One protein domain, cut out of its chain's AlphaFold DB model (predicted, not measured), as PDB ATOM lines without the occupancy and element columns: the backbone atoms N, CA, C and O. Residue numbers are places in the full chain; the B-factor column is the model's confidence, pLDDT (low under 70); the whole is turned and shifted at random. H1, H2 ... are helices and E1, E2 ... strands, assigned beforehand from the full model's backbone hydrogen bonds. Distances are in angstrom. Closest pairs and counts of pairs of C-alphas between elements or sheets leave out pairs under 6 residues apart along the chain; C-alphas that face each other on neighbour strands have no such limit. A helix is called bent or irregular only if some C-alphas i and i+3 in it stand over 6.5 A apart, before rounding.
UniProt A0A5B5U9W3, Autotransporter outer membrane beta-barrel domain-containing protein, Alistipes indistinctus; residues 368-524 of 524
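What this domain is: This is residues 368 to 524 of the 524 residues of the protein "Autotransporter outer membrane beta-barrel domain-containing protein" of Alistipes indistinctus (UniProt A0A5B5U9W3). The chain winds in stacked turns, a three-walled solenoid of parallel strands: E1, E4 and the later parts of E6 and E8 stack in one wall, E2, E5, E7 and E9 in the next, and E3 with the beginnings of E6, E8 and E10 in the third. The long, bent E10 goes round the walls, with E11 and E12 beside it; long unnamed stretches, residues 467 to 483 and 504 to 524, lie toward the end of the stack away from E1. The printed part has 157 residues with twelve named strands, E1 to E12, then one named helix, H1; the strands' branched sheet leaves out E3, and its neighbour pairs are parallel. It is mostly strand, with 76 residues, under half, in named elements. The whole is compact, radius of gyration of the C-alphas 15.2 A, spanning 46 by 37 by 26 A.

Where its parts are: Look first at E10, residues 451 to 466, 12.0 A from first to last C-alpha; it bends by 170 degrees at residue 458. Find C-alpha 368 at (245.141, 316.815, 233.354), where E1, residues 368 to 372, begins. Then come E2, 377 to 379; E3, 382 to 384; E4, 389 to 394, 16.9 A; E5, 399 to 402; E6, 406 to 413, 16.5 A; E7, 418 to 421; E8, 429 to 437, 19.9 A; and E9, 441 to 444. After E10 read E11, 484 to 486; E12, 493 to 499, 18.3 A; and H1, 500 to 503, ending at C-alpha 503 (250.248, 329.386, 200.141).

How they stand to each other: On one side of E10 find E8, N 430 to O 451 at 2.9 A, and E9, N 442 to O 463 at 2.8 A. On the other side are E11, N 485 to O 452 at 2.8 A, and E12, N 496 to O 460 at 2.8 A. Outward from E8 come E6, N 408 to O 431 at 2.9 A, then E4, N 412 to O 392 at 2.9 A, then the edge strand E1, N 370 to O 391 at 2.9 A. E6 bends by 91 degrees at residue 409, E8 by 88 degrees at 433. From E9 step to E7, N 443 to O 419 at 2.8 A, to E5, N 400 to O 418 at 2.8 A, and to E2, N 378 to O 399 at 2.8 A. E3 pairs with no named strand; its closest C-alpha to E6 is that of Val 382, 4.8 A from Ser 406's. H1 only grazes the sheet and is too short for an O i to N i+4 pair; its one O i to N i+3 pair is within range.

The domain as a whole: The farthest C-alphas, Gly 387 and Pro 509, are 48.6 A apart. The printed part has no cut and ends at the chain's last residue, 524. E10 to E11 is the long link. pLDDT is under 70 at residue 447, residues 468 to 480 and residues 502 to 524.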
ATOM      1  N   LEU A 368     243.789 317.022 233.877       98.81
ATOM      2  CA  LEU A 368     245.141 316.815 233.354       98.81
ATOM      3  C   LEU A 368     245.780 318.150 232.970       98.81
ATOM      4  O   LEU A 368     245.191 318.935 232.235       98.81
ATOM      5  N   THR A 369     247.005 318.400 233.421       98.88
ATOM      6  CA  THR A 369     247.821 319.536 232.973       98.88
ATOM      7  C   THR A 369     249.162 319.039 232.463       98.88
ATOM      8  O   THR A 369     249.902 318.392 233.201       98.88
ATOM      9  N   ILE A 370     249.496 319.379 231.222       98.88
ATOM     10  CA  ILE A 370     250.813 319.152 230.625       98.88
ATOM     11  C   ILE A 370     251.419 320.515 230.292       98.88
ATOM     12  O   ILE A 370     250.815 321.317 229.578       98.88
ATOM     13  N   ASP A 371     252.604 320.778 230.827       98.75
ATOM     14  CA  ASP A 371     253.338 322.029 230.665       98.75
ATOM     15  C   ASP A 371     254.695 321.751 230.010       98.75
ATOM     16  O   ASP A 371     255.576 321.127 230.608       98.75
ATOM     17  N   LEU A 372     254.835 322.156 228.748       98.69
ATOM     18  CA  LEU A 372     256.004 321.902 227.915       98.69
ATOM     19  C   LEU A 372     256.945 323.100 227.936       98.69
ATOM     20  O   LEU A 372     256.664 324.095 227.265       98.69
ATOM     21  N   GLY A 373     258.090 322.990 228.617       98.38
ATOM     22  CA  GLY A 373     259.149 324.003 228.601       98.38
ATOM     23  C   GLY A 373     259.675 324.303 227.192       98.38
ATOM     24  O   GLY A 373     259.389 323.584 226.240       98.38
ATOM     25  N   GLU A 374     260.453 325.374 227.025       97.75
ATOM     26  CA  GLU A 374     260.954 325.770 225.697       97.75
ATOM     27  C   GLU A 374     261.663 324.631 224.946       97.75
ATOM     28  O   GLU A 374     262.453 323.893 225.542       97.75
ATOM     29  N   ARG A 375     261.454 324.541 223.626       97.56
ATOM     30  CA  ARG A 375     262.102 323.543 222.747       97.56
ATOM     31  C   ARG A 375     261.866 322.089 223.182       97.56
ATOM     32  O   ARG A 375     262.684 321.222 222.881       97.56
ATOM     33  N   SER A 376     260.782 321.818 223.905       98.56
ATOM     34  CA  SER A 376     260.432 320.459 224.324       98.56
ATOM     35  C   SER A 376     259.438 319.800 223.370       98.56
ATOM     36  O   SER A 376     258.808 320.466 222.547       98.56
ATOM     37  N   ALA A 377     259.311 318.478 223.459       98.62
ATOM     38  CA  ALA A 377     258.410 317.702 222.618       98.62
ATOM     39  C   ALA A 377     257.326 316.970 223.424       98.62
ATOM     40  O   ALA A 377     257.577 316.498 224.529       98.62
ATOM     41  N   LEU A 378     256.141 316.815 222.841       98.75
ATOM     42  CA  LEU A 378     255.061 315.959 223.323       98.75
ATOM     43  C   LEU A 378     254.668 314.963 222.233       98.75
ATOM     44  O   LEU A 378     254.520 315.337 221.072       98.75
ATOM     45  N   SER A 379     254.458 313.708 222.608       98.50
ATOM     46  CA  SER A 379     253.822 312.692 221.769       98.50
ATOM     47  C   SER A 379     252.740 311.995 222.582       98.50
ATOM     48  O   SER A 379     253.045 311.097 223.361       98.50
ATOM     49  N   ALA A 380     251.493 312.435 222.443       98.00
ATOM     50  CA  ALA A 380     250.369 311.874 223.190       98.00
ATOM     51  C   ALA A 380     249.042 312.180 222.491       98.00
ATOM     52  O   ALA A 380     248.882 313.268 221.926       98.00
ATOM     53  N   ALA A 381     248.100 311.242 222.588       97.75
ATOM     54  CA  ALA A 381     246.681 311.482 222.347       97.75
ATOM     55  C   ALA A 381     245.954 311.625 223.690       97.75
ATOM     56  O   ALA A 381     246.273 310.913 224.643       97.75
ATOM     57  N   VAL A 382     245.000 312.552 223.786       98.31
ATOM     58  CA  VAL A 382     244.287 312.855 225.041       98.31
ATOM     59  C   VAL A 382     242.787 312.796 224.813       98.31
ATOM     60  O   VAL A 382     242.279 313.505 223.954       98.31
ATOM     61  N   HIS A 383     242.066 311.998 225.598       98.12
ATOM     62  CA  HIS A 383     240.608 311.890 225.579       98.12
ATOM     63  C   HIS A 383     240.026 312.390 226.896       98.12
ATOM     64  O   HIS A 383     240.169 311.761 227.947       98.12
ATOM     65  N   THR A 384     239.346 313.531 226.827       97.88
ATOM     66  CA  THR A 384     238.681 314.142 227.979       97.88
ATOM     67  C   THR A 384     237.193 313.834 227.938       97.88
ATOM     68  O   THR A 384     236.500 314.203 226.993       97.88
ATOM     69  N   HIS A 385     236.686 313.147 228.960       96.31
ATOM     70  CA  HIS A 385     235.252 312.921 229.112       96.31
ATOM     71  C   HIS A 385     234.515 314.220 229.463       96.31
ATOM     72  O   HIS A 385     235.076 315.124 230.082       96.31
ATOM     73  N   GLU A 386     233.223 314.282 229.133       93.81
ATOM     74  CA  GLU A 386     232.354 315.403 229.499       93.81
ATOM     75  C   GLU A 386     232.420 315.691 231.013       93.81
ATOM     76  O   GLU A 386     232.297 314.794 231.853       93.81
ATOM     77  N   GLY A 387     232.649 316.958 231.366       93.25
ATOM     78  CA  GLY A 387     232.833 317.401 232.750       93.25
ATOM     79  C   GLY A 387     234.220 317.122 233.343       93.25
ATOM     80  O   GLY A 387     234.441 317.446 234.510       93.25
ATOM     81  N   GLY A 388     235.139 316.511 232.593       97.12
ATOM     82  CA  GLY A 388     236.574 316.488 232.887       97.12
ATOM     83  C   GLY A 388     237.276 317.742 232.362       97.12
ATOM     84  O   GLY A 388     236.664 318.582 231.702       97.12
ATOM     85  N   SER A 389     238.567 317.880 232.664       98.12
ATOM     86  CA  SER A 389     239.394 318.987 232.182       98.12
ATOM     87  C   SER A 389     240.764 318.500 231.734       98.12
ATOM     88  O   SER A 389     241.440 317.779 232.467       98.12
ATOM     89  N   SER A 390     241.221 318.917 230.558       98.31
ATOM     90  CA  SER A 390     242.618 318.730 230.166       98.31
ATOM     91  C   SER A 390     243.203 319.973 229.506       98.31
ATOM     92  O   SER A 390     242.551 320.661 228.718       98.31
ATOM     93  N   GLN A 391     244.452 320.268 229.857       98.50
ATOM     94  CA  GLN A 391     245.190 321.421 229.372       98.50
ATOM     95  C   GLN A 391     246.582 321.019 228.890       98.50
ATOM     96  O   GLN A 391     247.331 320.368 229.620       98.50
ATOM     97  N   VAL A 392     246.958 321.512 227.710       98.75
ATOM     98  CA  VAL A 392     248.338 321.494 227.209       98.75
ATOM     99  C   VAL A 392     248.826 322.930 227.029       98.75
ATOM    100  O   VAL A 392     248.207 323.729 226.322       98.75
ATOM    101  N   THR A 393     249.949 323.262 227.663       98.62
ATOM    102  CA  THR A 393     250.674 324.520 227.454       98.62
ATOM    103  C   THR A 393     251.960 324.237 226.690       98.62
ATOM    104  O   THR A 393     252.778 323.433 227.127       98.62
ATOM    105  N   MET A 394     252.142 324.909 225.555       98.50
ATOM    106  CA  MET A 394     253.328 324.814 224.711       98.50
ATOM    107  C   MET A 394     254.113 326.124 224.767       98.50
ATOM    108  O   MET A 394     253.644 327.145 224.257       98.50
ATOM    109  N   HIS A 395     255.305 326.099 225.367       97.94
ATOM    110  CA  HIS A 395     256.228 327.232 225.315       97.94
ATOM    111  C   HIS A 395     256.940 327.342 223.956       97.94
ATOM    112  O   HIS A 395     256.787 326.506 223.064       97.94
ATOM    113  N   ARG A 396     257.705 328.424 223.767       97.06
ATOM    114  CA  ARG A 396     258.385 328.727 222.495       97.06
ATOM    115  C   ARG A 396     259.139 327.533 221.919       97.06
ATOM    116  O   ARG A 396     259.950 326.901 222.599       97.06
ATOM    117  N   ASN A 397     258.972 327.336 220.612       95.94
ATOM    118  CA  ASN A 397     259.643 326.290 219.835       95.94
ATOM    119  C   ASN A 397     259.345 324.856 220.301       95.94
ATOM    120  O   ASN A 397     260.089 323.946 219.933       95.94
ATOM    121  N   SER A 398     258.304 324.638 221.106       97.94
ATOM    122  CA  SER A 398     257.897 323.291 221.497       97.94
ATOM    123  C   SER A 398     257.168 322.583 220.358       97.94
ATOM    124  O   SER A 398     256.587 323.216 219.477       97.94
ATOM    125  N   TYR A 399     257.197 321.258 220.366       98.19
ATOM    126  CA  TYR A 399     256.622 320.408 219.330       98.19
ATOM    127  C   TYR A 399     255.622 319.432 219.947       98.19
ATOM    128  O   TYR A 399     255.910 318.822 220.967       98.19
ATOM    129  N   TRP A 400     254.463 319.242 219.330       98.12
ATOM    130  CA  TRP A 400     253.504 318.218 219.724       98.12
ATOM    131  C   TRP A 400     253.130 317.368 218.516       98.12
ATOM    132  O   TRP A 400     252.568 317.864 217.543       98.12
ATOM    133  N   PHE A 401     253.441 316.077 218.586       97.06
ATOM    134  CA  PHE A 401     252.882 315.065 217.707       97.06
ATOM    135  C   PHE A 401     251.592 314.510 218.310       97.06
ATOM    136  O   PHE A 401     251.607 313.943 219.403       97.06
ATOM    137  N   VAL A 402     250.493 314.669 217.579       96.50
ATOM    138  CA  VAL A 402     249.178 314.117 217.907       96.50
ATOM    139  C   VAL A 402     249.027 312.816 217.108       96.50
ATOM    140  O   VAL A 402     248.797 312.884 215.899       96.50
ATOM    141  N   PRO A 403     249.246 311.634 217.718       93.00
ATOM    142  CA  PRO A 403     249.293 310.370 216.984       93.00
ATOM    143  C   PRO A 403     247.906 309.864 216.572       93.00
ATOM    144  O   PRO A 403     247.782 309.197 215.547       93.00
ATOM    145  N   GLU A 404     246.881 310.193 217.358       94.81
ATOM    146  CA  GLU A 404     245.493 309.755 217.211       94.81
ATOM    147  C   GLU A 404     244.548 310.898 217.593       94.81
ATOM    148  O   GLU A 404     244.984 311.926 218.124       94.81
ATOM    149  N   ASP A 405     243.253 310.723 217.333       96.00
ATOM    150  CA  ASP A 405     242.235 311.712 217.682       96.00
ATOM    151  C   ASP A 405     242.339 312.119 219.156       96.00
ATOM    152  O   ASP A 405     242.582 311.290 220.033       96.00
ATOM    153  N   SER A 406     242.191 313.410 219.431       97.06
ATOM    154  CA  SER A 406     242.349 313.983 220.768       97.06
ATOM    155  C   SER A 406     241.259 315.007 221.045       97.06
ATOM    156  O   SER A 406     240.922 315.783 220.162       97.06
ATOM    157  N   ASN A 407     240.751 315.050 222.274       97.25
ATOM    158  CA  ASN A 407     239.800 316.041 222.760       97.25
ATOM    159  C   ASN A 407     240.287 316.625 224.091       97.25
ATOM    160  O   ASN A 407     240.494 315.892 225.070       97.25
ATOM    161  N   LEU A 408     240.469 317.946 224.108       97.31
ATOM    162  CA  LEU A 408     240.986 318.700 225.241       97.31
ATOM    163  C   LEU A 408     240.095 319.884 225.623       97.31
ATOM    164  O   LEU A 408     239.301 320.390 224.836       97.31
ATOM    165  N   SER A 409     240.278 320.393 226.837       98.00
ATOM    166  CA  SER A 409     239.586 321.611 227.273       98.00
ATOM    167  C   SER A 409     240.341 322.874 226.856       98.00
ATOM    168  O   SER A 409     239.729 323.882 226.504       98.00
ATOM    169  N   LEU A 410     241.674 322.853 226.903       98.38
ATOM    170  CA  LEU A 410     242.490 324.028 226.614       98.38
ATOM    171  C   LEU A 410     243.822 323.665 225.961       98.38
ATOM    172  O   LEU A 410     244.620 322.910 226.510       98.38
ATOM    173  N   VAL A 411     244.125 324.334 224.853       98.44
ATOM    174  CA  VAL A 411     245.470 324.369 224.274       98.44
ATOM    175  C   VAL A 411     245.966 325.813 224.277       98.44
ATOM    176  O   VAL A 411     245.319 326.714 223.738       98.44
ATOM    177  N   ASN A 412     247.108 326.040 224.923       98.31
ATOM    178  CA  ASN A 412     247.761 327.343 225.026       98.31
ATOM    179  C   ASN A 412     249.128 327.297 224.346       98.31
ATOM    180  O   ASN A 412     249.953 326.458 224.704       98.31
ATOM    181  N   VAL A 413     249.383 328.204 223.404       98.12
ATOM    182  CA  VAL A 413     250.601 328.175 222.579       98.12
ATOM    183  C   VAL A 413     251.384 329.481 222.625       98.12
ATOM    184  O   VAL A 413     250.839 330.580 222.508       98.12
ATOM    185  N   GLU A 414     252.702 329.359 222.706       97.25
ATOM    186  CA  GLU A 414     253.636 330.452 222.465       97.25
ATOM    187  C   GLU A 414     254.195 330.419 221.029       97.25
ATOM    188  O   GLU A 414     254.094 329.396 220.338       97.25
ATOM    189  N   PRO A 415     254.801 331.524 220.550       94.25
ATOM    190  CA  PRO A 415     255.273 331.620 219.174       94.25
ATOM    191  C   PRO A 415     256.230 330.501 218.762       94.25
ATOM    192  O   PRO A 415     257.125 330.112 219.515       94.25
ATOM    193  N   SER A 416     256.091 330.070 217.508       90.25
ATOM    194  CA  SER A 416     256.889 329.009 216.880       90.25
ATOM    195  C   SER A 416     256.693 327.620 217.497       90.25
ATOM    196  O   SER A 416     257.533 326.751 217.296       90.25
ATOM    197  N   SER A 417     255.603 327.394 218.236       94.88
ATOM    198  CA  SER A 417     255.193 326.043 218.639       94.88
ATOM    199  C   SER A 417     254.663 325.265 217.432       94.88
ATOM    200  O   SER A 417     253.905 325.820 216.637       94.88
ATOM    201  N   TYR A 418     255.022 323.992 217.301       95.31
ATOM    202  CA  TYR A 418     254.638 323.128 216.185       95.31
ATOM    203  C   TYR A 418     253.654 322.056 216.640       95.31
ATOM    204  O   TYR A 418     253.931 321.347 217.600       95.31
ATOM    205  N   ILE A 419     252.539 321.892 215.932       96.81
ATOM    206  CA  ILE A 419     251.557 320.831 216.195       96.81
ATOM    207  C   ILE A 419     251.423 319.986 214.932       96.81
ATOM    208  O   ILE A 419     250.945 320.476 213.909       96.81
ATOM    209  N   GLN A 420     251.854 318.728 214.983       94.38
ATOM    210  CA  GLN A 420     251.681 317.771 213.897       94.38
ATOM    211  C   GLN A 420     250.414 316.944 214.130       94.38
ATOM    212  O   GLN A 420     250.328 316.207 215.110       94.38
ATOM    213  N   LEU A 421     249.463 317.038 213.199       91.88
ATOM    214  CA  LEU A 421     248.186 316.323 213.256       91.88
ATOM    215  C   LEU A 421     248.281 315.023 212.447       91.88
ATOM    216  O   LEU A 421     248.099 315.002 211.220       91.88
ATOM    217  N   GLY A 422     248.624 313.944 213.147       85.69
ATOM    218  CA  GLY A 422     248.737 312.608 212.598       85.69
ATOM    219  C   GLY A 422     249.956 312.423 211.700       85.69
ATOM    220  O   GLY A 422     250.888 313.233 211.637       85.69
ATOM    221  N   GLN A 423     249.955 311.311 210.983       82.44
ATOM    222  CA  GLN A 423     251.003 310.946 210.038       82.44
ATOM    223  C   GLN A 423     250.396 310.379 208.757       82.44
ATOM    224  O   GLN A 423     249.186 310.185 208.639       82.44
ATOM    225  N   LYS A 424     251.237 310.104 207.760       75.56
ATOM    226  CA  LYS A 424     250.779 309.560 206.479       75.56
ATOM    227  C   LYS A 424     249.947 308.283 206.688       75.56
ATOM    228  O   LYS A 424     250.412 307.321 207.297       75.56
ATOM    229  N   GLY A 425     248.724 308.283 206.157       75.62
ATOM    230  CA  GLY A 425     247.773 307.171 206.276       75.62
ATOM    231  C   GLY A 425     247.043 307.069 207.620       75.62
ATOM    232  O   GLY A 425     246.163 306.227 207.739       75.62
ATOM    233  N   HIS A 426     247.376 307.922 208.592       84.38
ATOM    234  CA  HIS A 426     246.773 307.968 209.926       84.38
ATOM    235  C   HIS A 426     246.536 309.441 210.308       84.38
ATOM    236  O   HIS A 426     247.321 310.012 211.072       84.38
ATOM    237  N   PRO A 427     245.545 310.113 209.690       84.94
ATOM    238  CA  PRO A 427     245.182 311.470 210.083       84.94
ATOM    239  C   PRO A 427     244.637 311.472 211.515       84.94
ATOM    240  O   PRO A 427     243.976 310.518 211.914       84.94
ATOM    241  N   SER A 428     244.887 312.553 212.254       90.94
ATOM    242  CA  SER A 428     244.312 312.766 213.584       90.94
ATOM    243  C   SER A 428     243.464 314.034 213.609       90.94
ATOM    244  O   SER A 428     243.846 315.071 213.052       90.94
ATOM    245  N   GLN A 429     242.334 313.972 214.296       93.25
ATOM    246  CA  GLN A 429     241.496 315.120 214.606       93.25
ATOM    247  C   GLN A 429     241.810 315.608 216.019       93.25
ATOM    248  O   GLN A 429     241.727 314.852 216.983       93.25
ATOM    249  N   MET A 430     242.189 316.877 216.146       95.94
ATOM    250  CA  MET A 430     242.345 317.527 217.442       95.94
ATOM    251  C   MET A 430     241.130 318.403 217.717       95.94
ATOM    252  O   MET A 430     240.849 319.345 216.984       95.94
ATOM    253  N   GLU A 431     240.444 318.116 218.805       97.12
ATOM    254  CA  GLU A 431     239.313 318.861 219.323       97.12
ATOM    255  C   GLU A 431     239.731 319.633 220.576       97.12
ATOM    256  O   GLU A 431     240.395 319.091 221.460       97.12
ATOM    257  N   THR A 432     239.342 320.903 220.671       97.44
ATOM    258  CA  THR A 432     239.559 321.696 221.884       97.44
ATOM    259  C   THR A 432     238.399 322.643 222.159       97.44
ATOM    260  O   THR A 432     237.827 323.221 221.235       97.44
ATOM    261  N   GLU A 433     238.044 322.867 223.424       97.50
ATOM    262  CA  GLU A 433     237.098 323.947 223.736       97.50
ATOM    263  C   GLU A 433     237.749 325.307 223.468       97.50
ATOM    264  O   GLU A 433     237.193 326.150 222.761       97.50
ATOM    265  N   ILE A 434     238.940 325.520 224.033       97.75
ATOM    266  CA  ILE A 434     239.646 326.797 223.985       97.75
ATOM    267  C   ILE A 434     240.997 326.611 223.299       97.75
ATOM    268  O   ILE A 434     241.817 325.791 223.718       97.75
ATOM    269  N   PHE A 435     241.255 327.418 222.277       97.62
ATOM    270  CA  PHE A 435     242.564 327.535 221.646       97.62
ATOM    271  C   PHE A 435     243.066 328.971 221.784       97.62
ATOM    272  O   PHE A 435     242.419 329.901 221.306       97.62
ATOM    273  N   LYS A 436     244.195 329.182 222.464       96.62
ATOM    274  CA  LYS A 436     244.680 330.537 222.752       96.62
ATOM    275  C   LYS A 436     246.185 330.686 222.607       96.62
ATOM    276  O   LYS A 436     246.920 329.699 222.635       96.62
ATOM    277  N   GLY A 437     246.636 331.934 222.529       96.12
ATOM    278  CA  GLY A 437     248.037 332.281 222.315       96.12
ATOM    279  C   GLY A 437     248.293 332.810 220.908       96.12
ATOM    280  O   GLY A 437     247.411 333.388 220.282       96.12
ATOM    281  N   ASN A 438     249.523 332.696 220.408       94.81
ATOM    282  CA  ASN A 438     249.873 333.250 219.097       94.81
ATOM    283  C   ASN A 438     251.070 332.534 218.464       94.81
ATOM    284  O   ASN A 438     252.025 332.193 219.155       94.81
ATOM    285  N   GLY A 439     251.064 332.395 217.137       92.44
ATOM    286  CA  GLY A 439     252.226 331.960 216.363       92.44
ATOM    287  C   GLY A 439     252.465 330.452 216.326       92.44
ATOM    288  O   GLY A 439     253.593 330.045 216.060       92.44
ATOM    289  N   ALA A 440     251.444 329.630 216.588       94.88
ATOM    290  CA  ALA A 440     251.543 328.187 216.351       94.88
ATOM    291  C   ALA A 440     251.602 327.855 214.854       94.88
ATOM    292  O   ALA A 440     250.953 328.508 214.027       94.88
ATOM    293  N   VAL A 441     252.358 326.807 214.535       93.81
ATOM    294  CA  VAL A 441     252.497 326.220 213.206       93.81
ATOM    295  C   VAL A 441     251.902 324.816 213.227       93.81
ATOM    296  O   VAL A 441     252.444 323.902 213.843       93.81
ATOM    297  N   PHE A 442     250.790 324.633 212.533       92.75
ATOM    298  CA  PHE A 442     250.189 323.327 212.314       92.75
ATOM    299  C   PHE A 442     250.868 322.657 211.130       92.75
ATOM    300  O   PHE A 442     250.856 323.193 210.024       92.75
ATOM    301  N   TYR A 443     251.466 321.495 211.354       88.31
ATOM    302  CA  TYR A 443     252.122 320.720 210.315       88.31
ATOM    303  C   TYR A 443     251.248 319.537 209.898       88.31
ATOM    304  O   TYR A 443     250.951 318.647 210.694       88.31
ATOM    305  N   LEU A 444     250.862 319.514 208.625       85.00
ATOM    306  CA  LEU A 444     250.199 318.373 208.007       85.00
ATOM    307  C   LEU A 444     251.218 317.651 207.135       85.00
ATOM    308  O   LEU A 444     251.622 318.168 206.097       85.00
ATOM    309  N   THR A 445     251.651 316.461 207.551       78.19
ATOM    310  CA  THR A 445     252.546 315.628 206.733       78.19
ATOM    311  C   THR A 445     251.911 315.320 205.377       78.19
ATOM    312  O   THR A 445     250.689 315.259 205.261       78.19
ATOM    313  N   ALA A 446     252.729 315.114 204.340       73.19
ATOM    314  CA  ALA A 446     252.232 314.908 202.982       73.19
ATOM    315  C   ALA A 446     251.240 313.733 202.897       73.19
ATOM    316  O   ALA A 446     251.593 312.584 203.185       73.19
ATOM    317  N   GLY A 447     250.009 314.022 202.466       69.38
ATOM    318  CA  GLY A 447     248.920 313.044 202.397       69.38
ATOM    319  C   GLY A 447     248.205 312.775 203.728       69.38
ATOM    320  O   GLY A 447     247.393 311.856 203.784       69.38
ATOM    321  N   SER A 448     248.502 313.531 204.791       74.69
ATOM    322  CA  SER A 448     247.692 313.573 206.017       74.69
ATOM    323  C   SER A 448     246.544 314.569 205.862       74.69
ATOM    324  O   SER A 448     246.745 315.678 205.370       74.69
ATOM    325  N   THR A 449     245.360 314.190 206.335       79.50
ATOM    326  CA  THR A 449     244.147 315.018 206.401       79.50
ATOM    327  C   THR A 449     243.739 315.277 207.856       79.50
ATOM    328  O   THR A 449     242.565 315.177 208.203       79.50
ATOM    329  N   GLY A 450     244.710 315.547 208.733       87.00
ATOM    330  CA  GLY A 450     244.430 315.953 210.113       87.00
ATOM    331  C   GLY A 450     243.729 317.316 210.188       87.00
ATOM    332  O   GLY A 450     243.902 318.159 209.301       87.00
ATOM    333  N   SER A 451     242.937 317.534 211.235       91.44
ATOM    334  CA  SER A 451     242.121 318.746 211.400       91.44
ATOM    335  C   SER A 451     242.091 319.236 212.845       91.44
ATOM    336  O   SER A 451     242.306 318.465 213.778       91.44
ATOM    337  N   LEU A 452     241.805 320.526 213.018       94.69
ATOM    338  CA  LEU A 452     241.551 321.161 214.309       94.69
ATOM    339  C   LEU A 452     240.083 321.588 214.409       94.69
ATOM    340  O   LEU A 452     239.633 322.381 213.589       94.69
ATOM    341  N   ASN A 453     239.367 321.137 215.435       95.81
ATOM    342  CA  ASN A 453     238.020 321.596 215.761       95.81
ATOM    343  C   ASN A 453     238.040 322.401 217.067       95.81
ATOM    344  O   ASN A 453     238.598 321.945 218.067       95.81
ATOM    345  N   ILE A 454     237.438 323.590 217.065       96.31
ATOM    346  CA  ILE A 454     237.362 324.489 218.225       96.31
ATOM    347  C   ILE A 454     235.895 324.765 218.542       96.31
ATOM    348  O   ILE A 454     235.130 325.056 217.628       96.31
ATOM    349  N   PHE A 455     235.491 324.684 219.814       94.12
ATOM    350  CA  PHE A 455     234.064 324.734 220.176       94.12
ATOM    351  C   PHE A 455     233.624 325.933 221.025       94.12
ATOM    352  O   PHE A 455     232.423 326.186 221.135       94.12
ATOM    353  N   LYS A 456     234.540 326.658 221.678       95.06
ATOM    354  CA  LYS A 456     234.169 327.696 222.660       95.06
ATOM    355  C   LYS A 456     234.838 329.037 222.420       95.06
ATOM    356  O   LYS A 456     234.154 330.058 222.477       95.06
ATOM    357  N   SER A 457     236.150 329.055 222.220       96.88
ATOM    358  CA  SER A 457     236.848 330.287 221.858       96.88
ATOM    359  C   SER A 457     238.191 330.014 221.204       96.88
ATOM    360  O   SER A 457     238.943 329.149 221.660       96.88
ATOM    361  N   SER A 458     238.533 330.847 220.232       96.31
ATOM    362  CA  SER A 458     239.824 330.878 219.568       96.31
ATOM    363  C   SER A 458     240.418 332.291 219.597       96.31
ATOM    364  O   SER A 458     239.708 333.293 219.494       96.31
ATOM    365  N   GLU A 459     241.737 332.405 219.727       95.62
ATOM    366  CA  GLU A 459     242.451 333.669 219.537       95.62
ATOM    367  C   GLU A 459     243.842 333.448 218.948       95.62
ATOM    368  O   GLU A 459     244.422 332.380 219.112       95.62
ATOM    369  N   GLY A 460     244.379 334.489 218.304       95.06
ATOM    370  CA  GLY A 460     245.756 334.511 217.812       95.06
ATOM    371  C   GLY A 460     245.896 334.478 216.293       95.06
ATOM    372  O   GLY A 460     244.926 334.507 215.534       95.06
ATOM    373  N   ARG A 461     247.145 334.479 215.826       94.50
ATOM    374  CA  ARG A 461     247.508 334.296 214.416       94.50
ATOM    375  C   ARG A 461     248.342 333.031 214.279       94.50
ATOM    376  O   ARG A 461     249.386 332.908 214.917       94.50
ATOM    377  N   HIS A 462     247.900 332.112 213.435       94.25
ATOM    378  CA  HIS A 462     248.488 330.783 213.290       94.25
ATOM    379  C   HIS A 462     248.725 330.449 211.821       94.25
ATOM    380  O   HIS A 462     248.149 331.054 210.910       94.25
ATOM    381  N   THR A 463     249.608 329.483 211.591       91.19
ATOM    382  CA  THR A 463     250.038 329.104 210.245       91.19
ATOM    383  C   THR A 463     249.873 327.607 210.032       91.19
ATOM    384  O   THR A 463     250.176 326.827 210.924       91.19
ATOM    385  N   PHE A 464     249.436 327.202 208.845       87.31
ATOM    386  CA  PHE A 464     249.463 325.821 208.378       87.31
ATOM    387  C   PHE A 464     250.633 325.613 207.425       87.31
ATOM    388  O   PHE A 464     250.755 326.295 206.409       87.31
ATOM    389  N   LEU A 465     251.471 324.633 207.733       84.25
ATOM    390  CA  LEU A 465     252.509 324.117 206.860       84.25
ATOM    391  C   LEU A 465     252.039 322.767 206.310       84.25
ATOM    392  O   LEU A 465     251.865 321.816 207.070       84.25
ATOM    393  N   LEU A 466     251.837 322.673 204.994       79.94
ATOM    394  CA  LEU A 466     251.478 321.405 204.351       79.94
ATOM    395  C   LEU A 466     252.735 320.757 203.768       79.94
ATOM    396  O   LEU A 466     253.511 321.393 203.055       79.94
ATOM    397  N   GLY A 467     252.927 319.479 204.062       73.12
ATOM    398  CA  GLY A 467     253.949 318.660 203.434       73.12
ATOM    399  C   GLY A 467     253.588 318.387 201.976       73.12
ATOM    400  O   GLY A 467     252.481 317.950 201.667       73.12
ATOM    401  N   SER A 468     254.537 318.603 201.069       66.75
ATOM    402  CA  SER A 468     254.404 318.207 199.665       66.75
ATOM    403  C   SER A 468     255.004 316.823 199.446       66.75
ATOM    404  O   SER A 468     256.099 316.527 199.921       66.75
ATOM    405  N   SER A 469     254.307 315.969 198.698       58.97
ATOM    406  CA  SER A 469     254.841 314.693 198.208       58.97
ATOM    407  C   SER A 469     255.513 314.818 196.833       58.97
ATOM    408  O   SER A 469     256.042 313.828 196.331       58.97
ATOM    409  N   GLY A 470     255.470 316.000 196.202       57.00
ATOM    410  CA  GLY A 470     255.993 316.236 194.850       57.00
ATOM    411  C   GLY A 470     255.240 315.510 193.722       57.00
ATOM    412  O   GLY A 470     255.682 315.539 192.576       57.00
ATOM    413  N   VAL A 471     254.113 314.849 194.020       53.53
ATOM    414  CA  VAL A 471     253.281 314.104 193.057       53.53
ATOM    415  C   VAL A 471     251.918 314.774 192.832       53.53
ATOM    416  O   VAL A 471     251.464 315.566 193.649       53.53
ATOM    417  N   SER A 472     251.276 314.439 191.702       55.94
ATOM    418  CA  SER A 472     249.971 314.949 191.232       55.94
ATOM    419  C   SER A 472     248.899 315.102 192.327       55.94
ATOM    420  O   SER A 472     248.787 314.244 193.204       55.94
ATOM    421  N   LEU A 473     248.053 316.140 192.197       52.25
ATOM    422  CA  LEU A 473     246.901 316.497 193.049       52.25
ATOM    423  C   LEU A 473     246.112 315.298 193.601       52.25
ATOM    424  O   LEU A 473     245.776 315.289 194.785       52.25
ATOM    425  N   ALA A 474     245.853 314.279 192.775       53.47
ATOM    426  CA  ALA A 474     245.078 313.092 193.152       53.47
ATOM    427  C   ALA A 474     245.712 312.264 194.290       53.47
ATOM    428  O   ALA A 474     244.999 311.586 195.020       53.47
ATOM    429  N   ASN A 475     247.033 312.352 194.473       54.41
ATOM    430  CA  ASN A 475     247.779 311.612 195.496       54.41
ATOM    431  C   ASN A 475     248.042 312.432 196.769       54.41
ATOM    432  O   ASN A 475     248.659 311.923 197.704       54.41
ATOM    433  N   THR A 476     247.639 313.705 196.796       56.09
ATOM    434  CA  THR A 476     247.945 314.621 197.910       56.09
ATOM    435  C   THR A 476     246.868 314.642 198.991       56.09
ATOM    436  O   THR A 476     247.157 315.052 200.106       56.09
ATOM    437  N   GLY A 477     245.641 314.204 198.685       58.97
ATOM    438  CA  GLY A 477     244.532 314.161 199.648       58.97
ATOM    439  C   GLY A 477     243.982 315.528 200.087       58.97
ATOM    440  O   GLY A 477     243.000 315.566 200.813       58.97
ATOM    441  N   TYR A 478     244.555 316.648 199.627       62.81
ATOM    442  CA  TYR A 478     244.175 318.009 200.049       62.81
ATOM    443  C   TYR A 478     243.071 318.670 199.204       62.81
ATOM    444  O   TYR A 478     242.733 319.834 199.422       62.81
ATOM    445  N   LEU A 479     242.524 317.970 198.208       61.22
ATOM    446  CA  LEU A 479     241.381 318.455 197.430       61.22
ATOM    447  C   LEU A 479     240.150 318.511 198.350       61.22
ATOM    448  O   LEU A 479     239.597 317.471 198.678       61.22
ATOM    449  N   TYR A 480     239.740 319.724 198.743       65.81
ATOM    450  CA  TYR A 480     238.624 319.990 199.668       65.81
ATOM    451  C   TYR A 480     238.835 319.467 201.103       65.81
ATOM    452  O   TYR A 480     237.970 318.802 201.666       65.81
ATOM    453  N   HIS A 481     239.977 319.798 201.717       75.44
ATOM    454  CA  HIS A 481     240.266 319.470 203.120       75.44
ATOM    455  C   HIS A 481     239.922 320.619 204.080       75.44
ATOM    456  O   HIS A 481     240.374 321.749 203.885       75.44
ATOM    457  N   ILE A 482     239.175 320.323 205.146       81.75
ATOM    458  CA  ILE A 482     238.908 321.268 206.237       81.75
ATOM    459  C   ILE A 482     240.031 321.127 207.267       81.75
ATOM    460  O   ILE A 482     240.047 320.199 208.071       81.75
ATOM    461  N   ALA A 483     240.986 322.054 207.229       83.12
ATOM    462  CA  ALA A 483     242.110 322.060 208.163       83.12
ATOM    463  C   ALA A 483     241.718 322.569 209.562       83.12
ATOM    464  O   ALA A 483     242.280 322.118 210.559       83.12
ATOM    465  N   VAL A 484     240.750 323.491 209.629       88.81
ATOM    466  CA  VAL A 484     240.202 324.034 210.878       88.81
ATOM    467  C   VAL A 484     238.695 324.197 210.750       88.81
ATOM    468  O   VAL A 484     238.232 324.776 209.767       88.81
ATOM    469  N   ASN A 485     237.957 323.748 211.760       90.88
ATOM    470  CA  ASN A 485     236.572 324.126 211.998       90.88
ATOM    471  C   ASN A 485     236.472 324.872 213.335       90.88
ATOM    472  O   ASN A 485     236.805 324.312 214.377       90.88
ATOM    473  N   ASP A 486     236.034 326.126 213.315       90.75
ATOM    474  CA  ASP A 486     235.827 326.921 214.528       90.75
ATOM    475  C   ASP A 486     234.328 327.154 214.731       90.75
ATOM    476  O   ASP A 486     233.731 328.035 214.112       90.75
ATOM    477  N   ASP A 487     233.728 326.326 215.584       90.69
ATOM    478  CA  ASP A 487     232.319 326.370 215.979       90.69
ATOM    479  C   ASP A 487     232.097 327.291 217.203       90.69
ATOM    480  O   ASP A 487     231.035 327.251 217.835       90.69
ATOM    481  N   SER A 488     233.082 328.124 217.568       89.62
ATOM    482  CA  SER A 488     232.950 329.079 218.672       89.62
ATOM    483  C   SER A 488     231.808 330.080 218.423       89.62
ATOM    484  O   SER A 488     231.568 330.496 217.287       89.62
ATOM    485  N   PRO A 489     231.102 330.548 219.472       88.31
ATOM    486  CA  PRO A 489     230.087 331.586 219.318       88.31
ATOM    487  C   PRO A 489     230.657 332.862 218.688       88.31
ATOM    488  O   PRO A 489     231.773 333.265 219.014       88.31
ATOM    489  N   ASN A 490     229.847 333.555 217.875       78.38
ATOM    490  CA  ASN A 490     230.208 334.845 217.273       78.38
ATOM    491  C   ASN A 490     230.894 335.763 218.295       78.38
ATOM    492  O   ASN A 490     230.349 335.976 219.382       78.38
ATOM    493  N   SER A 491     232.026 336.363 217.916       84.81
ATOM    494  CA  SER A 491     232.910 337.207 218.742       84.81
ATOM    495  C   SER A 491     233.869 336.466 219.675       84.81
ATOM    496  O   SER A 491     234.691 337.128 220.313       84.81
ATOM    497  N   GLN A 492     233.802 335.136 219.750       86.38
ATOM    498  CA  GLN A 492     234.784 334.282 220.430       86.38
ATOM    499  C   GLN A 492     235.690 333.531 219.439       86.38
ATOM    500  O   GLN A 492     236.663 332.923 219.860       86.38
ATOM    501  N   ASP A 493     235.409 333.634 218.142       84.50
ATOM    502  CA  ASP A 493     236.126 333.102 216.982       84.50
ATOM    503  C   ASP A 493     237.194 334.094 216.468       84.50
ATOM    504  O   ASP A 493     237.117 334.631 215.363       84.50
ATOM    505  N   LYS A 494     238.178 334.443 217.307       91.19
ATOM    506  CA  LYS A 494     239.147 335.519 217.003       91.19
ATOM    507  C   LYS A 494     240.456 335.026 216.393       91.19
ATOM    508  O   LYS A 494     241.332 335.853 216.114       91.19
ATOM    509  N   ALA A 495     240.641 333.718 216.229       91.75
ATOM    510  CA  ALA A 495     241.840 333.190 215.599       91.75
ATOM    511  C   ALA A 495     241.859 333.474 214.091       91.75
ATOM    512  O   ALA A 495     240.844 333.472 213.400       91.75
ATOM    513  N   THR A 496     243.057 333.697 213.560       91.31
ATOM    514  CA  THR A 496     243.295 333.800 212.118       91.31
ATOM    515  C   THR A 496     244.296 332.741 211.697       91.31
ATOM    516  O   THR A 496     245.316 332.541 212.358       91.31
ATOM    517  N   PHE A 497     244.012 332.077 210.580       88.75
ATOM    518  CA  PHE A 497     244.850 331.022 210.027       88.75
ATOM    519  C   PHE A 497     245.329 331.421 208.633       88.75
ATOM    520  O   PHE A 497     244.579 331.987 207.838       88.75
ATOM    521  N   SER A 498     246.594 331.136 208.345       87.69
ATOM    522  CA  SER A 498     247.229 331.388 207.050       87.69
ATOM    523  C   SER A 498     248.019 330.160 206.607       87.69
ATOM    524  O   SER A 498     248.379 329.332 207.436       87.69
ATOM    525  N   LEU A 499     248.283 330.008 205.310       83.00
ATOM    526  CA  LEU A 499     249.246 329.008 204.846       83.00
ATOM    527  C   LEU A 499     250.660 329.578 204.936       83.00
ATOM    528  O   LEU A 499     250.886 330.740 204.598       83.00
ATOM    529  N   ALA A 500     251.610 328.742 205.342       78.62
ATOM    530  CA  ALA A 500     253.028 329.049 205.244       78.62
ATOM    531  C   ALA A 500     253.418 329.323 203.780       78.62
ATOM    532  O   ALA A 500     252.763 328.843 202.850       78.62
ATOM    533  N   ASN A 501     254.505 330.073 203.580       70.50
ATOM    534  CA  ASN A 501     255.060 330.402 202.260       70.50
ATOM    535  C   ASN A 501     254.051 331.076 201.308       70.50
ATOM    536  O   ASN A 501     254.022 330.775 200.117       70.50
ATOM    537  N   ASP A 502     253.181 331.940 201.837       63.56
ATOM    538  CA  ASP A 502     252.127 332.634 201.077       63.56
ATOM    539  C   ASP A 502     251.168 331.684 200.322       63.56
ATOM    540  O   ASP A 502     250.555 332.051 199.318       63.56
ATOM    541  N   GLY A 503     251.035 330.437 200.796       57.72
ATOM    542  CA  GLY A 503     250.248 329.386 200.141       57.72
ATOM    543  C   GLY A 503     250.952 328.692 198.971       57.72
ATOM    544  O   GLY A 503     250.408 327.749 198.399       57.72
ATOM    545  N   ILE A 504     252.176 329.091 198.622       54.91
ATOM    546  CA  ILE A 504     252.941 328.459 197.547       54.91
ATOM    547  C   ILE A 504     253.658 327.235 198.114       54.91
ATOM    548  O   ILE A 504     254.726 327.318 198.720       54.91
ATOM    549  N   ILE A 505     253.049 326.072 197.909       59.75
ATOM    550  CA  ILE A 505     253.649 324.777 198.218       59.75
ATOM    551  C   ILE A 505     253.973 324.114 196.888       59.75
ATOM    552  O   ILE A 505     253.070 323.859 196.094       59.75
ATOM    553  N   ASP A 506     255.263 323.881 196.644       53.38
ATOM    554  CA  ASP A 506     255.766 323.257 195.421       53.38
ATOM    555  C   ASP A 506     255.342 321.778 195.390       53.38
ATOM    556  O   ASP A 506     255.963 320.894 195.988       53.38
ATOM    557  N   ALA A 507     254.185 321.520 194.781       54.28
ATOM    558  CA  ALA A 507     253.596 320.197 194.586       54.28
ATOM    559  C   ALA A 507     253.552 319.858 193.091       54.28
ATOM    560  O   ALA A 507     252.526 319.442 192.545       54.28
ATOM    561  N   GLY A 508     254.668 320.095 192.396       58.50
ATOM    562  CA  GLY A 508     254.725 319.981 190.943       58.50
ATOM    563  C   GLY A 508     253.971 321.143 190.275       58.50
ATOM    564  O   GLY A 508     254.174 322.288 190.656       58.50
ATOM    565  N   PRO A 509     253.095 320.918 189.276       55.72
ATOM    566  CA  PRO A 509     252.477 322.009 188.512       55.72
ATOM    567  C   PRO A 509     251.328 322.743 189.243       55.72
ATOM    568  O   PRO A 509     250.578 323.478 188.599       55.72
ATOM    569  N   TYR A 510     251.140 322.537 190.551       58.22
ATOM    570  CA  TYR A 510     249.953 322.980 191.293       58.22
ATOM    571  C   TYR A 510     250.290 323.913 192.462       58.22
ATOM    572  O   TYR A 510     251.347 323.808 193.073       58.22
ATOM    573  N   MET A 511     249.353 324.810 192.783       61.22
ATOM    574  CA  MET A 511     249.441 325.790 193.870       61.22
ATOM    575  C   MET A 511     248.220 325.638 194.787       61.22
ATOM    576  O   MET A 511     247.088 325.647 194.297       61.22
ATOM    577  N   TYR A 512     248.439 325.525 196.098       61.78
ATOM    578  CA  TYR A 512     247.363 325.487 197.093       61.78
ATOM    579  C   TYR A 512     246.975 326.905 197.526       61.78
ATOM    580  O   TYR A 512     247.787 327.823 197.518       61.78
ATOM    581  N   LYS A 513     245.710 327.112 197.891       61.78
ATOM    582  CA  LYS A 513     245.235 328.380 198.458       61.78
ATOM    583  C   LYS A 513     244.313 328.087 199.629       61.78
ATOM    584  O   LYS A 513     243.483 327.188 199.539       61.78
ATOM    585  N   LEU A 514     244.448 328.863 200.701       64.81
ATOM    586  CA  LEU A 514     243.514 328.829 201.820       64.81
ATOM    587  C   LEU A 514     242.316 329.710 201.477       64.81
ATOM    588  O   LEU A 514     242.492 330.861 201.076       64.81
ATOM    589  N   GLY A 515     241.113 329.173 201.645       60.06
ATOM    590  CA  GLY A 515     239.875 329.939 201.583       60.06
ATOM    591  C   GLY A 515     239.147 329.854 202.918       60.06
ATOM    592  O   GLY A 515     239.131 328.798 203.544       60.06
ATOM    593  N   LEU A 516     238.554 330.968 203.347       59.06
ATOM    594  CA  LEU A 516     237.579 330.984 204.436       59.06
ATOM    595  C   LEU A 516     236.193 330.824 203.814       59.06
ATOM    596  O   LEU A 516     235.803 331.622 202.960       59.06
ATOM    597  N   TYR A 517     235.462 329.797 204.232       63.31
ATOM    598  CA  TYR A 517     234.131 329.487 203.715       63.31
ATOM    599  C   TYR A 517     233.142 329.423 204.876       63.31
ATOM    600  O   TYR A 517     233.475 328.920 205.945       63.31
ATOM    601  N   GLN A 518     231.918 329.917 204.674       53.34
ATOM    602  CA  GLN A 518     230.833 329.639 205.614       53.34
ATOM    603  C   GLN A 518     230.493 328.153 205.511       53.34
ATOM    604  O   GLN A 518     229.971 327.716 204.486       53.34
ATOM    605  N   PHE A 519     230.808 327.379 206.546       48.50
ATOM    606  CA  PHE A 519     230.476 325.961 206.589       48.50
ATOM    607  C   PHE A 519     229.051 325.780 207.126       48.50
ATOM    608  O   PHE A 519     228.724 326.246 208.218       48.50
ATOM    609  N   LYS A 520     228.176 325.117 206.362       43.88
ATOM    610  CA  LYS A 520     226.895 324.604 206.860       43.88
ATOM    611  C   LYS A 520     226.995 323.090 206.947       43.88
ATOM    612  O   LYS A 520     227.252 322.413 205.956       43.88
ATOM    613  N   LYS A 521     226.779 322.554 208.147       36.47
ATOM    614  CA  LYS A 521     226.753 321.110 208.407       36.47
ATOM    615  C   LYS A 521     225.657 320.467 207.536       36.47
ATOM    616  O   LYS A 521     224.476 320.656 207.818       36.47
ATOM    617  N   GLY A 522     226.048 319.775 206.462       37.31
ATOM    618  CA  GLY A 522     225.134 319.157 205.488       37.31
ATOM    619  C   GLY A 522     225.548 319.252 204.012       37.31
ATOM    620  O   GLY A 522     224.926 318.581 203.197       37.31
ATOM    621  N   ASP A 523     226.585 320.022 203.669       37.88
ATOM    622  CA  ASP A 523     227.049 320.194 202.277       37.88
ATOM    623  C   ASP A 523     228.142 319.180 201.840       37.88
ATOM    624  O   ASP A 523     228.908 319.457 200.916       37.88
ATOM    625  N   SER A 524     228.234 318.019 202.507       34.72
ATOM    626  CA  SER A 524     229.141 316.907 202.150       34.72
ATOM    627  C   SER A 524     228.546 315.965 201.111       34.72
ATOM    628  O   SER A 524     227.428 315.465 201.391       34.72
TER     629      SER A 524